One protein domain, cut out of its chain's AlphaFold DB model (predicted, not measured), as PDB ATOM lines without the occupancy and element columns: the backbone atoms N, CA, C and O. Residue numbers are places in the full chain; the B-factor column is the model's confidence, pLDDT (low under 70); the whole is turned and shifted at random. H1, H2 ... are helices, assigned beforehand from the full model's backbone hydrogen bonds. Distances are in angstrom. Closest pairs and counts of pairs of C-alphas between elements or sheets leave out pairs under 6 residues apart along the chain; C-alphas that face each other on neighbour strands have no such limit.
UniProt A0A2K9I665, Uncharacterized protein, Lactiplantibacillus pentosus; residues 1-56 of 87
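This is residues 1 to 56 of the 87 residues of an uncharacterized protein of Lactiplantibacillus pentosus (UniProt A0A2K9I665). One long straight helix, H1, makes the longest axis; after its last residue, Asn 34, residues 35 to 41 fold back and lead into a small arm of two short helices, H2 and H3, that points away from H1. Residues 1 to 23 and 51 to 56 stand free. The printed part has 56 residues, with H1, H2 and H3 in that order and no named strand: all helix, extended, radius of gyration of the C-alphas 16.6 A, spans 52 by 35 by 7 A, only just flat.

Find C-alpha 2 at (51.531, -24.645, 19.288); from there H1, residues 2 to 34, runs 48.4 A to C-alpha 34 at (6.384, -7.597, 22.417). H2 is residues 42 to 45, 5.2 A. H3, residues 47 to 53, 10.7 A, ends at C-alpha 53, (21.509, -17.417, -3.645).

H1 is apart from H2 and from H3. H2 and H3 are close but not clearly touching; their closest C-alphas, of Glu 43 and Ile 49, are 6.1 A apart. In H1 every O i to N i+4 pair is within hydrogen-bond range, in H3 2 of 3; H2 is too short for one.

The C-alphas farthest apart, of Met 1 and Ser 37, are 51.6 A apart. The printed part has no cut and no long link. Look for pLDDT under 70 at residue 1 and residues 50 to 56.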
ATOM      1  N   MET A   1      53.969 -26.586  22.371       62.94
ATOM      2  CA  MET A   1      53.270 -25.317  22.706       62.94
ATOM      3  C   MET A   1      52.260 -24.845  21.655       62.94
ATOM      4  O   MET A   1      51.250 -24.282  22.049       62.94
ATOM      5  N   VAL A   2      52.455 -25.098  20.355       86.06
ATOM      6  CA  VAL A   2      51.531 -24.645  19.288       86.06
ATOM      7  C   VAL A   2      50.101 -25.188  19.443       86.06
ATOM      8  O   VAL A   2      49.139 -24.435  19.337       86.06
ATOM      9  N   GLN A   3      49.956 -26.476  19.770       84.88
ATOM     10  CA  GLN A   3      48.644 -27.122  19.922       84.88
ATOM     11  C   GLN A   3      47.823 -26.553  21.089       84.88
ATOM     12  O   GLN A   3      46.620 -26.369  20.960       84.88
ATOM     13  N   VAL A   4      48.468 -26.202  22.208       90.44
ATOM     14  CA  VAL A   4      47.789 -25.600  23.371       90.44
ATOM     15  C   VAL A   4      47.230 -24.219  23.019       90.44
ATOM     16  O   VAL A   4      46.096 -23.901  23.372       90.44
ATOM     17  N   ILE A   5      47.994 -23.418  22.271       92.06
ATOM     18  CA  ILE A   5      47.554 -22.099  21.798       92.06
ATOM     19  C   ILE A   5      46.385 -22.243  20.814       92.06
ATOM     20  O   ILE A   5      45.403 -21.513  20.935       92.06
ATOM     21  N   ALA A   6      46.462 -23.192  19.876       92.50
ATOM     22  CA  ALA A   6      45.381 -23.470  18.931       92.50
ATOM     23  C   ALA A   6      44.093 -23.914  19.647       92.50
ATOM     24  O   ALA A   6      43.027 -23.363  19.388       92.50
ATOM     25  N   ASN A   7      44.197 -24.825  20.617       95.06
ATOM     26  CA  ASN A   7      43.050 -25.299  21.391       95.06
ATOM     27  C   ASN A   7      42.391 -24.176  22.200       95.06
ATOM     28  O   ASN A   7      41.166 -24.097  22.261       95.06
ATOM     29  N   ASN A   8      43.185 -23.285  22.802       93.88
ATOM     30  CA  ASN A   8      42.633 -22.153  23.542       93.88
ATOM     31  C   ASN A   8      41.912 -21.160  22.617       93.88
ATOM     32  O   ASN A   8      40.855 -20.654  22.980       93.88
ATOM     33  N   ARG A   9      42.447 -20.911  21.413       93.69
ATOM     34  CA  ARG A   9      41.779 -20.069  20.406       93.69
ATOM     35  C   ARG A   9      40.432 -20.654  19.995       93.69
ATOM     36  O   ARG A   9      39.433 -19.965  20.143       93.69
ATOM     37  N   ASN A  10      40.398 -21.936  19.625       93.69
ATOM     38  CA  ASN A  10      39.153 -22.620  19.268       93.69
ATOM     39  C   ASN A  10      38.123 -22.533  20.403       93.69
ATOM     40  O   ASN A  10      36.967 -22.210  20.167       93.69
ATOM     41  N   ARG A  11      38.558 -22.730  21.655       95.62
ATOM     42  CA  ARG A  11      37.674 -22.617  22.822       95.62
ATOM     43  C   ARG A  11      37.100 -21.210  22.991       95.62
ATOM     44  O   ARG A  11      35.923 -21.069  23.303       95.62
ATOM     45  N   ILE A  12      37.925 -20.177  22.830       96.06
ATOM     46  CA  ILE A  12      37.480 -18.781  22.935       96.06
ATOM     47  C   ILE A  12      36.500 -18.451  21.808       96.06
ATOM     48  O   ILE A  12      35.481 -17.811  22.065       96.06
ATOM     49  N   ASP A  13      36.780 -18.900  20.588       95.06
ATOM     50  CA  ASP A  13      35.914 -18.665  19.437       95.06
ATOM     51  C   ASP A  13      34.572 -19.395  19.589       95.06
ATOM     52  O   ASP A  13      33.529 -18.777  19.383       95.06
ATOM     53  N   ASP A  14      34.568 -20.633  20.092       94.69
ATOM     54  CA  ASP A  14      33.344 -21.366  20.433       94.69
ATOM     55  C   ASP A  14      32.516 -20.637  21.500       94.69
ATOM     56  O   ASP A  14      31.296 -20.518  21.379       94.69
ATOM     57  N   MET A  15      33.163 -20.123  22.553       94.69
ATOM     58  CA  MET A  15      32.477 -19.367  23.606       94.69
ATOM     59  C   MET A  15      31.875 -18.066  23.069       94.69
ATOM     60  O   MET A  15      30.738 -17.735  23.406       94.69
ATOM     61  N   ARG A  16      32.606 -17.342  22.215       94.38
ATOM     62  CA  ARG A  16      32.106 -16.127  21.555       94.38
ATOM     63  C   ARG A  16      30.929 -16.434  20.642       94.38
ATOM     64  O   ARG A  16      29.926 -15.732  20.698       94.38
ATOM     65  N   MET A  17      31.039 -17.489  19.839       91.38
ATOM     66  CA  MET A  17      29.977 -17.920  18.936       91.38
ATOM     67  C   MET A  17      28.702 -18.254  19.718       91.38
ATOM     68  O   MET A  17      27.634 -17.764  19.365       91.38
ATOM     69  N   ARG A  18      28.812 -19.007  20.820       93.88
ATOM     70  CA  ARG A  18      27.677 -19.306  21.712       93.88
ATOM     71  C   ARG A  18      27.045 -18.042  22.287       93.88
ATOM     72  O   ARG A  18      25.840 -17.873  22.165       93.88
ATOM     73  N   ALA A  19      27.850 -17.121  22.815       94.75
ATOM     74  CA  ALA A  19      27.340 -15.874  23.386       94.75
ATOM     75  C   ALA A  19      26.568 -15.023  22.361       94.75
ATOM     76  O   ALA A  19      25.522 -14.461  22.679       94.75
ATOM     77  N   VAL A  20      27.059 -14.947  21.119       92.38
ATOM     78  CA  VAL A  20      26.368 -14.232  20.036       92.38
ATOM     79  C   VAL A  20      25.055 -14.927  19.661       92.38
ATOM     80  O   VAL A  20      24.052 -14.243  19.463       92.38
ATOM     81  N   MET A  21      25.038 -16.262  19.585       90.44
ATOM     82  CA  MET A  21      23.823 -17.027  19.282       90.44
ATOM     83  C   MET A  21      22.752 -16.850  20.362       90.44
ATOM     84  O   MET A  21      21.611 -16.533  20.026       90.44
ATOM     85  N   ASP A  22      23.123 -16.968  21.637       94.12
ATOM     86  CA  ASP A  22      22.196 -16.814  22.763       94.12
ATOM     87  C   ASP A  22      21.596 -15.400  22.800       94.12
ATOM     88  O   ASP A  22      20.389 -15.229  22.974       94.12
ATOM     89  N   HIS A  23      22.418 -14.373  22.558       92.38
ATOM     90  CA  HIS A  23      21.949 -12.989  22.470       92.38
ATOM     91  C   HIS A  23      20.939 -12.797  21.333       92.38
ATOM     92  O   HIS A  23      19.877 -12.210  21.530       92.38
ATOM     93  N   LYS A  24      21.242 -13.322  20.140       88.38
ATOM     94  CA  LYS A  24      20.340 -13.244  18.982       88.38
ATOM     95  C   LYS A  24      19.035 -14.000  19.223       88.38
ATOM     96  O   LYS A  24      17.974 -13.532  18.821       88.38
ATOM     97  N   GLN A  25      19.087 -15.136  19.913       88.94
ATOM     98  CA  GLN A  25      17.893 -15.874  20.311       88.94
ATOM     99  C   GLN A  25      17.032 -15.074  21.293       88.94
ATOM    100  O   GLN A  25      15.817 -15.004  21.112       88.94
ATOM    101  N   ALA A  26      17.646 -14.440  22.294       89.81
ATOM    102  CA  ALA A  26      16.939 -13.587  23.243       89.81
ATOM    103  C   ALA A  26      16.282 -12.379  22.553       89.81
ATOM    104  O   ALA A  26      15.125 -12.078  22.840       89.81
ATOM    105  N   GLU A  27      16.968 -11.738  21.599       87.88
ATOM    106  CA  GLU A  27      16.383 -10.684  20.757       87.88
ATOM    107  C   GLU A  27      15.143 -11.195  20.009       87.88
ATOM    108  O   GLU A  27      14.084 -10.573  20.081       87.88
ATOM    109  N   MET A  28      15.230 -12.355  19.344       86.00
ATOM    110  CA  MET A  28      14.090 -12.946  18.627       86.00
ATOM    111  C   MET A  28      12.912 -13.262  19.555       86.00
ATOM    112  O   MET A  28      11.767 -12.987  19.202       86.00
ATOM    113  N   MET A  29      13.175 -13.800  20.749       87.38
ATOM    114  CA  MET A  29      12.132 -14.052  21.750       87.38
ATOM    115  C   MET A  29      11.483 -12.753  22.241       87.38
ATOM    116  O   MET A  29      10.264 -12.697  22.392       87.38
ATOM    117  N   ALA A  30      12.272 -11.696  22.452       87.62
ATOM    118  CA  ALA A  30      11.757 -10.392  22.858       87.62
ATOM    119  C   ALA A  30      10.863  -9.764  21.777       87.62
ATOM    120  O   ALA A  30       9.810  -9.215  22.106       87.62
ATOM    121  N   PHE A  31      11.239  -9.880  20.498       86.88
ATOM    122  CA  PHE A  31      10.394  -9.444  19.382       86.88
ATOM    123  C   PHE A  31       9.107 -10.266  19.287       86.88
ATOM    124  O   PHE A  31       8.034  -9.684  19.171       86.88
ATOM    125  N   ALA A  32       9.187 -11.594  19.415       83.50
ATOM    126  CA  ALA A  32       8.016 -12.467  19.350       83.50
ATOM    127  C   ALA A  32       6.968 -12.158  20.436       83.50
ATOM    128  O   ALA A  32       5.773 -12.292  20.182       83.50
ATOM    129  N   LEU A  33       7.406 -11.745  21.631       84.31
ATOM    130  CA  LEU A  33       6.514 -11.432  22.752       84.31
ATOM    131  C   LEU A  33       5.965  -9.999  22.719       84.31
ATOM    132  O   LEU A  33       4.804  -9.800  23.069       84.31
ATOM    133  N   ASN A  34       6.777  -9.009  22.335       87.19
ATOM    134  CA  ASN A  34       6.384  -7.597  22.417       87.19
ATOM    135  C   ASN A  34       5.776  -7.052  21.118       87.19
ATOM    136  O   ASN A  34       4.785  -6.330  21.169       87.19
ATOM    137  N   ASP A  35       6.393  -7.331  19.967       85.19
ATOM    138  CA  ASP A  35       5.983  -6.777  18.672       85.19
ATOM    139  C   ASP A  35       6.487  -7.674  17.525       85.19
ATOM    140  O   ASP A  35       7.608  -7.487  17.028       85.19
ATOM    141  N   PRO A  36       5.671  -8.647  17.077       81.31
ATOM    142  CA  PRO A  36       6.072  -9.572  16.025       81.31
ATOM    143  C   PRO A  36       6.280  -8.872  14.673       81.31
ATOM    144  O   PRO A  36       6.941  -9.432  13.802       81.31
ATOM    145  N   SER A  37       5.777  -7.644  14.487       81.88
ATOM    146  CA  SER A  37       5.977  -6.885  13.248       81.88
ATOM    147  C   SER A  37       7.394  -6.324  13.111       81.88
ATOM    148  O   SER A  37       7.783  -5.947  12.007       81.88
ATOM    149  N   LYS A  38       8.161  -6.244  14.206       80.38
ATOM    150  CA  LYS A  38       9.564  -5.787  14.209       80.38
ATOM    151  C   LYS A  38      10.570  -6.931  14.115       80.38
ATOM    152  O   LYS A  38      11.770  -6.696  14.248       80.38
ATOM    153  N   MET A  39      10.099  -8.159  13.911       82.06
ATOM    154  CA  MET A  39      10.977  -9.305  13.726       82.06
ATOM    155  C   MET A  39      11.840  -9.098  12.465       82.06
ATOM    156  O   MET A  39      11.295  -8.742  11.417       82.06
ATOM    157  N   PRO A  40      13.171  -9.294  12.538       81.94
ATOM    158  CA  PRO A  40      14.035  -9.164  11.368       81.94
ATOM    159  C   PRO A  40      13.653 -10.193  10.297       81.94
ATOM    160  O   PRO A  40      13.305 -11.332  10.622       81.94
ATOM    161  N   SER A  41      13.749  -9.806   9.019       81.88
ATOM    162  CA  SER A  41      13.505 -10.738   7.910       81.88
ATOM    163  C   SER A  41      14.529 -11.874   7.923       81.88
ATOM    164  O   SER A  41      15.653 -11.710   8.405       81.88
ATOM    165  N   VAL A  42      14.175 -13.021   7.342       77.12
ATOM    166  CA  VAL A  42      15.040 -14.214   7.286       77.12
ATOM    167  C   VAL A  42      16.393 -13.892   6.635       77.12
ATOM    168  O   VAL A  42      17.437 -14.359   7.087       77.12
ATOM    169  N   GLU A  43      16.403 -13.023   5.630       76.56
ATOM    170  CA  GLU A  43      17.594 -12.584   4.898       76.56
ATOM    171  C   GLU A  43      18.474 -11.606   5.689       76.56
ATOM    172  O   GLU A  43      19.661 -11.458   5.386       76.56
ATOM    173  N   GLU A  44      17.905 -10.900   6.667       79.31
ATOM    174  CA  GLU A  44      18.625  -9.978   7.552       79.31
ATOM    175  C   GLU A  44      19.177 -10.708   8.773       79.31
ATOM    176  O   GLU A  44      20.330 -10.497   9.153       79.31
ATOM    177  N   ALA A  45      18.380 -11.613   9.345       78.06
ATOM    178  CA  ALA A  45      18.786 -12.481  10.442       78.06
ATOM    179  C   ALA A  45      19.916 -13.434  10.024       78.06
ATOM    180  O   ALA A  45      20.823 -13.708  10.812       78.06
ATOM    181  N   TYR A  46      19.900 -13.893   8.768       79.75
ATOM    182  CA  TYR A  46      20.874 -14.836   8.229       79.75
ATOM    183  C   TYR A  46      21.531 -14.313   6.941       79.75
ATOM    184  O   TYR A  46      21.186 -14.735   5.832       79.75
ATOM    185  N   PRO A  47      22.559 -13.450   7.056       74.00
ATOM    186  CA  PRO A  47      23.253 -12.874   5.900       74.00
ATOM    187  C   PRO A  47      23.893 -13.907   4.961       74.00
ATOM    188  O   PRO A  47      24.112 -13.619   3.785       74.00
ATOM    189  N   PHE A  48      24.167 -15.123   5.448       77.25
ATOM    190  CA  PHE A  48      24.705 -16.215   4.632       77.25
ATOM    191  C   PHE A  48      23.720 -16.730   3.570       77.25
ATOM    192  O   PHE A  48      24.137 -17.341   2.585       77.25
ATOM    193  N   ILE A  49      22.420 -16.469   3.725       72.12
ATOM    194  CA  ILE A  49      21.415 -16.846   2.726       72.12
ATOM    195  C   ILE A  49      21.626 -16.026   1.450       72.12
ATOM    196  O   ILE A  49      21.622 -16.596   0.363       72.12
ATOM    197  N   LYS A  50      21.953 -14.730   1.569       66.19
ATOM    198  CA  LYS A  50      22.266 -13.865   0.416       66.19
ATOM    199  C   LYS A  50      23.444 -14.400  -0.405       66.19
ATOM    200  O   LYS A  50      23.420 -14.341  -1.630       66.19
ATOM    201  N   THR A  51      24.452 -14.966   0.258       60.28
ATOM    202  CA  THR A  51      25.607 -15.587  -0.413       60.28
ATOM    203  C   THR A  51      25.299 -16.966  -1.001       60.28
ATOM    204  O   THR A  51      25.919 -17.373  -1.983       60.28
ATOM    205  N   ALA A  52      24.325 -17.695  -0.449       58.06
ATOM    206  CA  ALA A  52      23.886 -18.966  -1.017       58.06
ATOM    207  C   ALA A  52      23.125 -18.755  -2.337       58.06
ATOM    208  O   ALA A  52      23.351 -19.491  -3.296       58.06
ATOM    209  N   THR A  53      22.296 -17.709  -2.434       53.84
ATOM    210  CA  THR A  53      21.509 -17.417  -3.645       53.84
ATOM    211  C   THR A  53      22.362 -16.936  -4.823       53.84
ATOM    212  O   THR A  53      22.004 -17.196  -5.966       53.84
ATOM    213  N   SER A  54      23.529 -16.320  -4.584       53.03
ATOM    214  CA  SER A  54      24.500 -16.015  -5.657       53.03
ATOM    215  C   SER A  54      25.172 -17.258  -6.248       53.03
ATOM    216  O   SER A  54      25.879 -17.161  -7.246       53.03
ATOM    217  N   THR A  55      24.934 -18.429  -5.657       49.75
ATOM    218  CA  THR A  55      25.289 -19.730  -6.231       49.75
ATOM    219  C   THR A  55      24.060 -20.338  -6.905       49.75
ATOM    220  O   THR A  55      23.806 -21.536  -6.793       49.75
ATOM    221  N   SER A  56      23.259 -19.518  -7.597       49.28
ATOM    222  CA  SER A  56      22.370 -20.012  -8.642       49.28
ATOM    223  C   SER A  56      23.234 -20.826  -9.594       49.28
ATOM    224  O   SER A  56      24.104 -20.303 -10.287       49.28
TER     225      SER A  56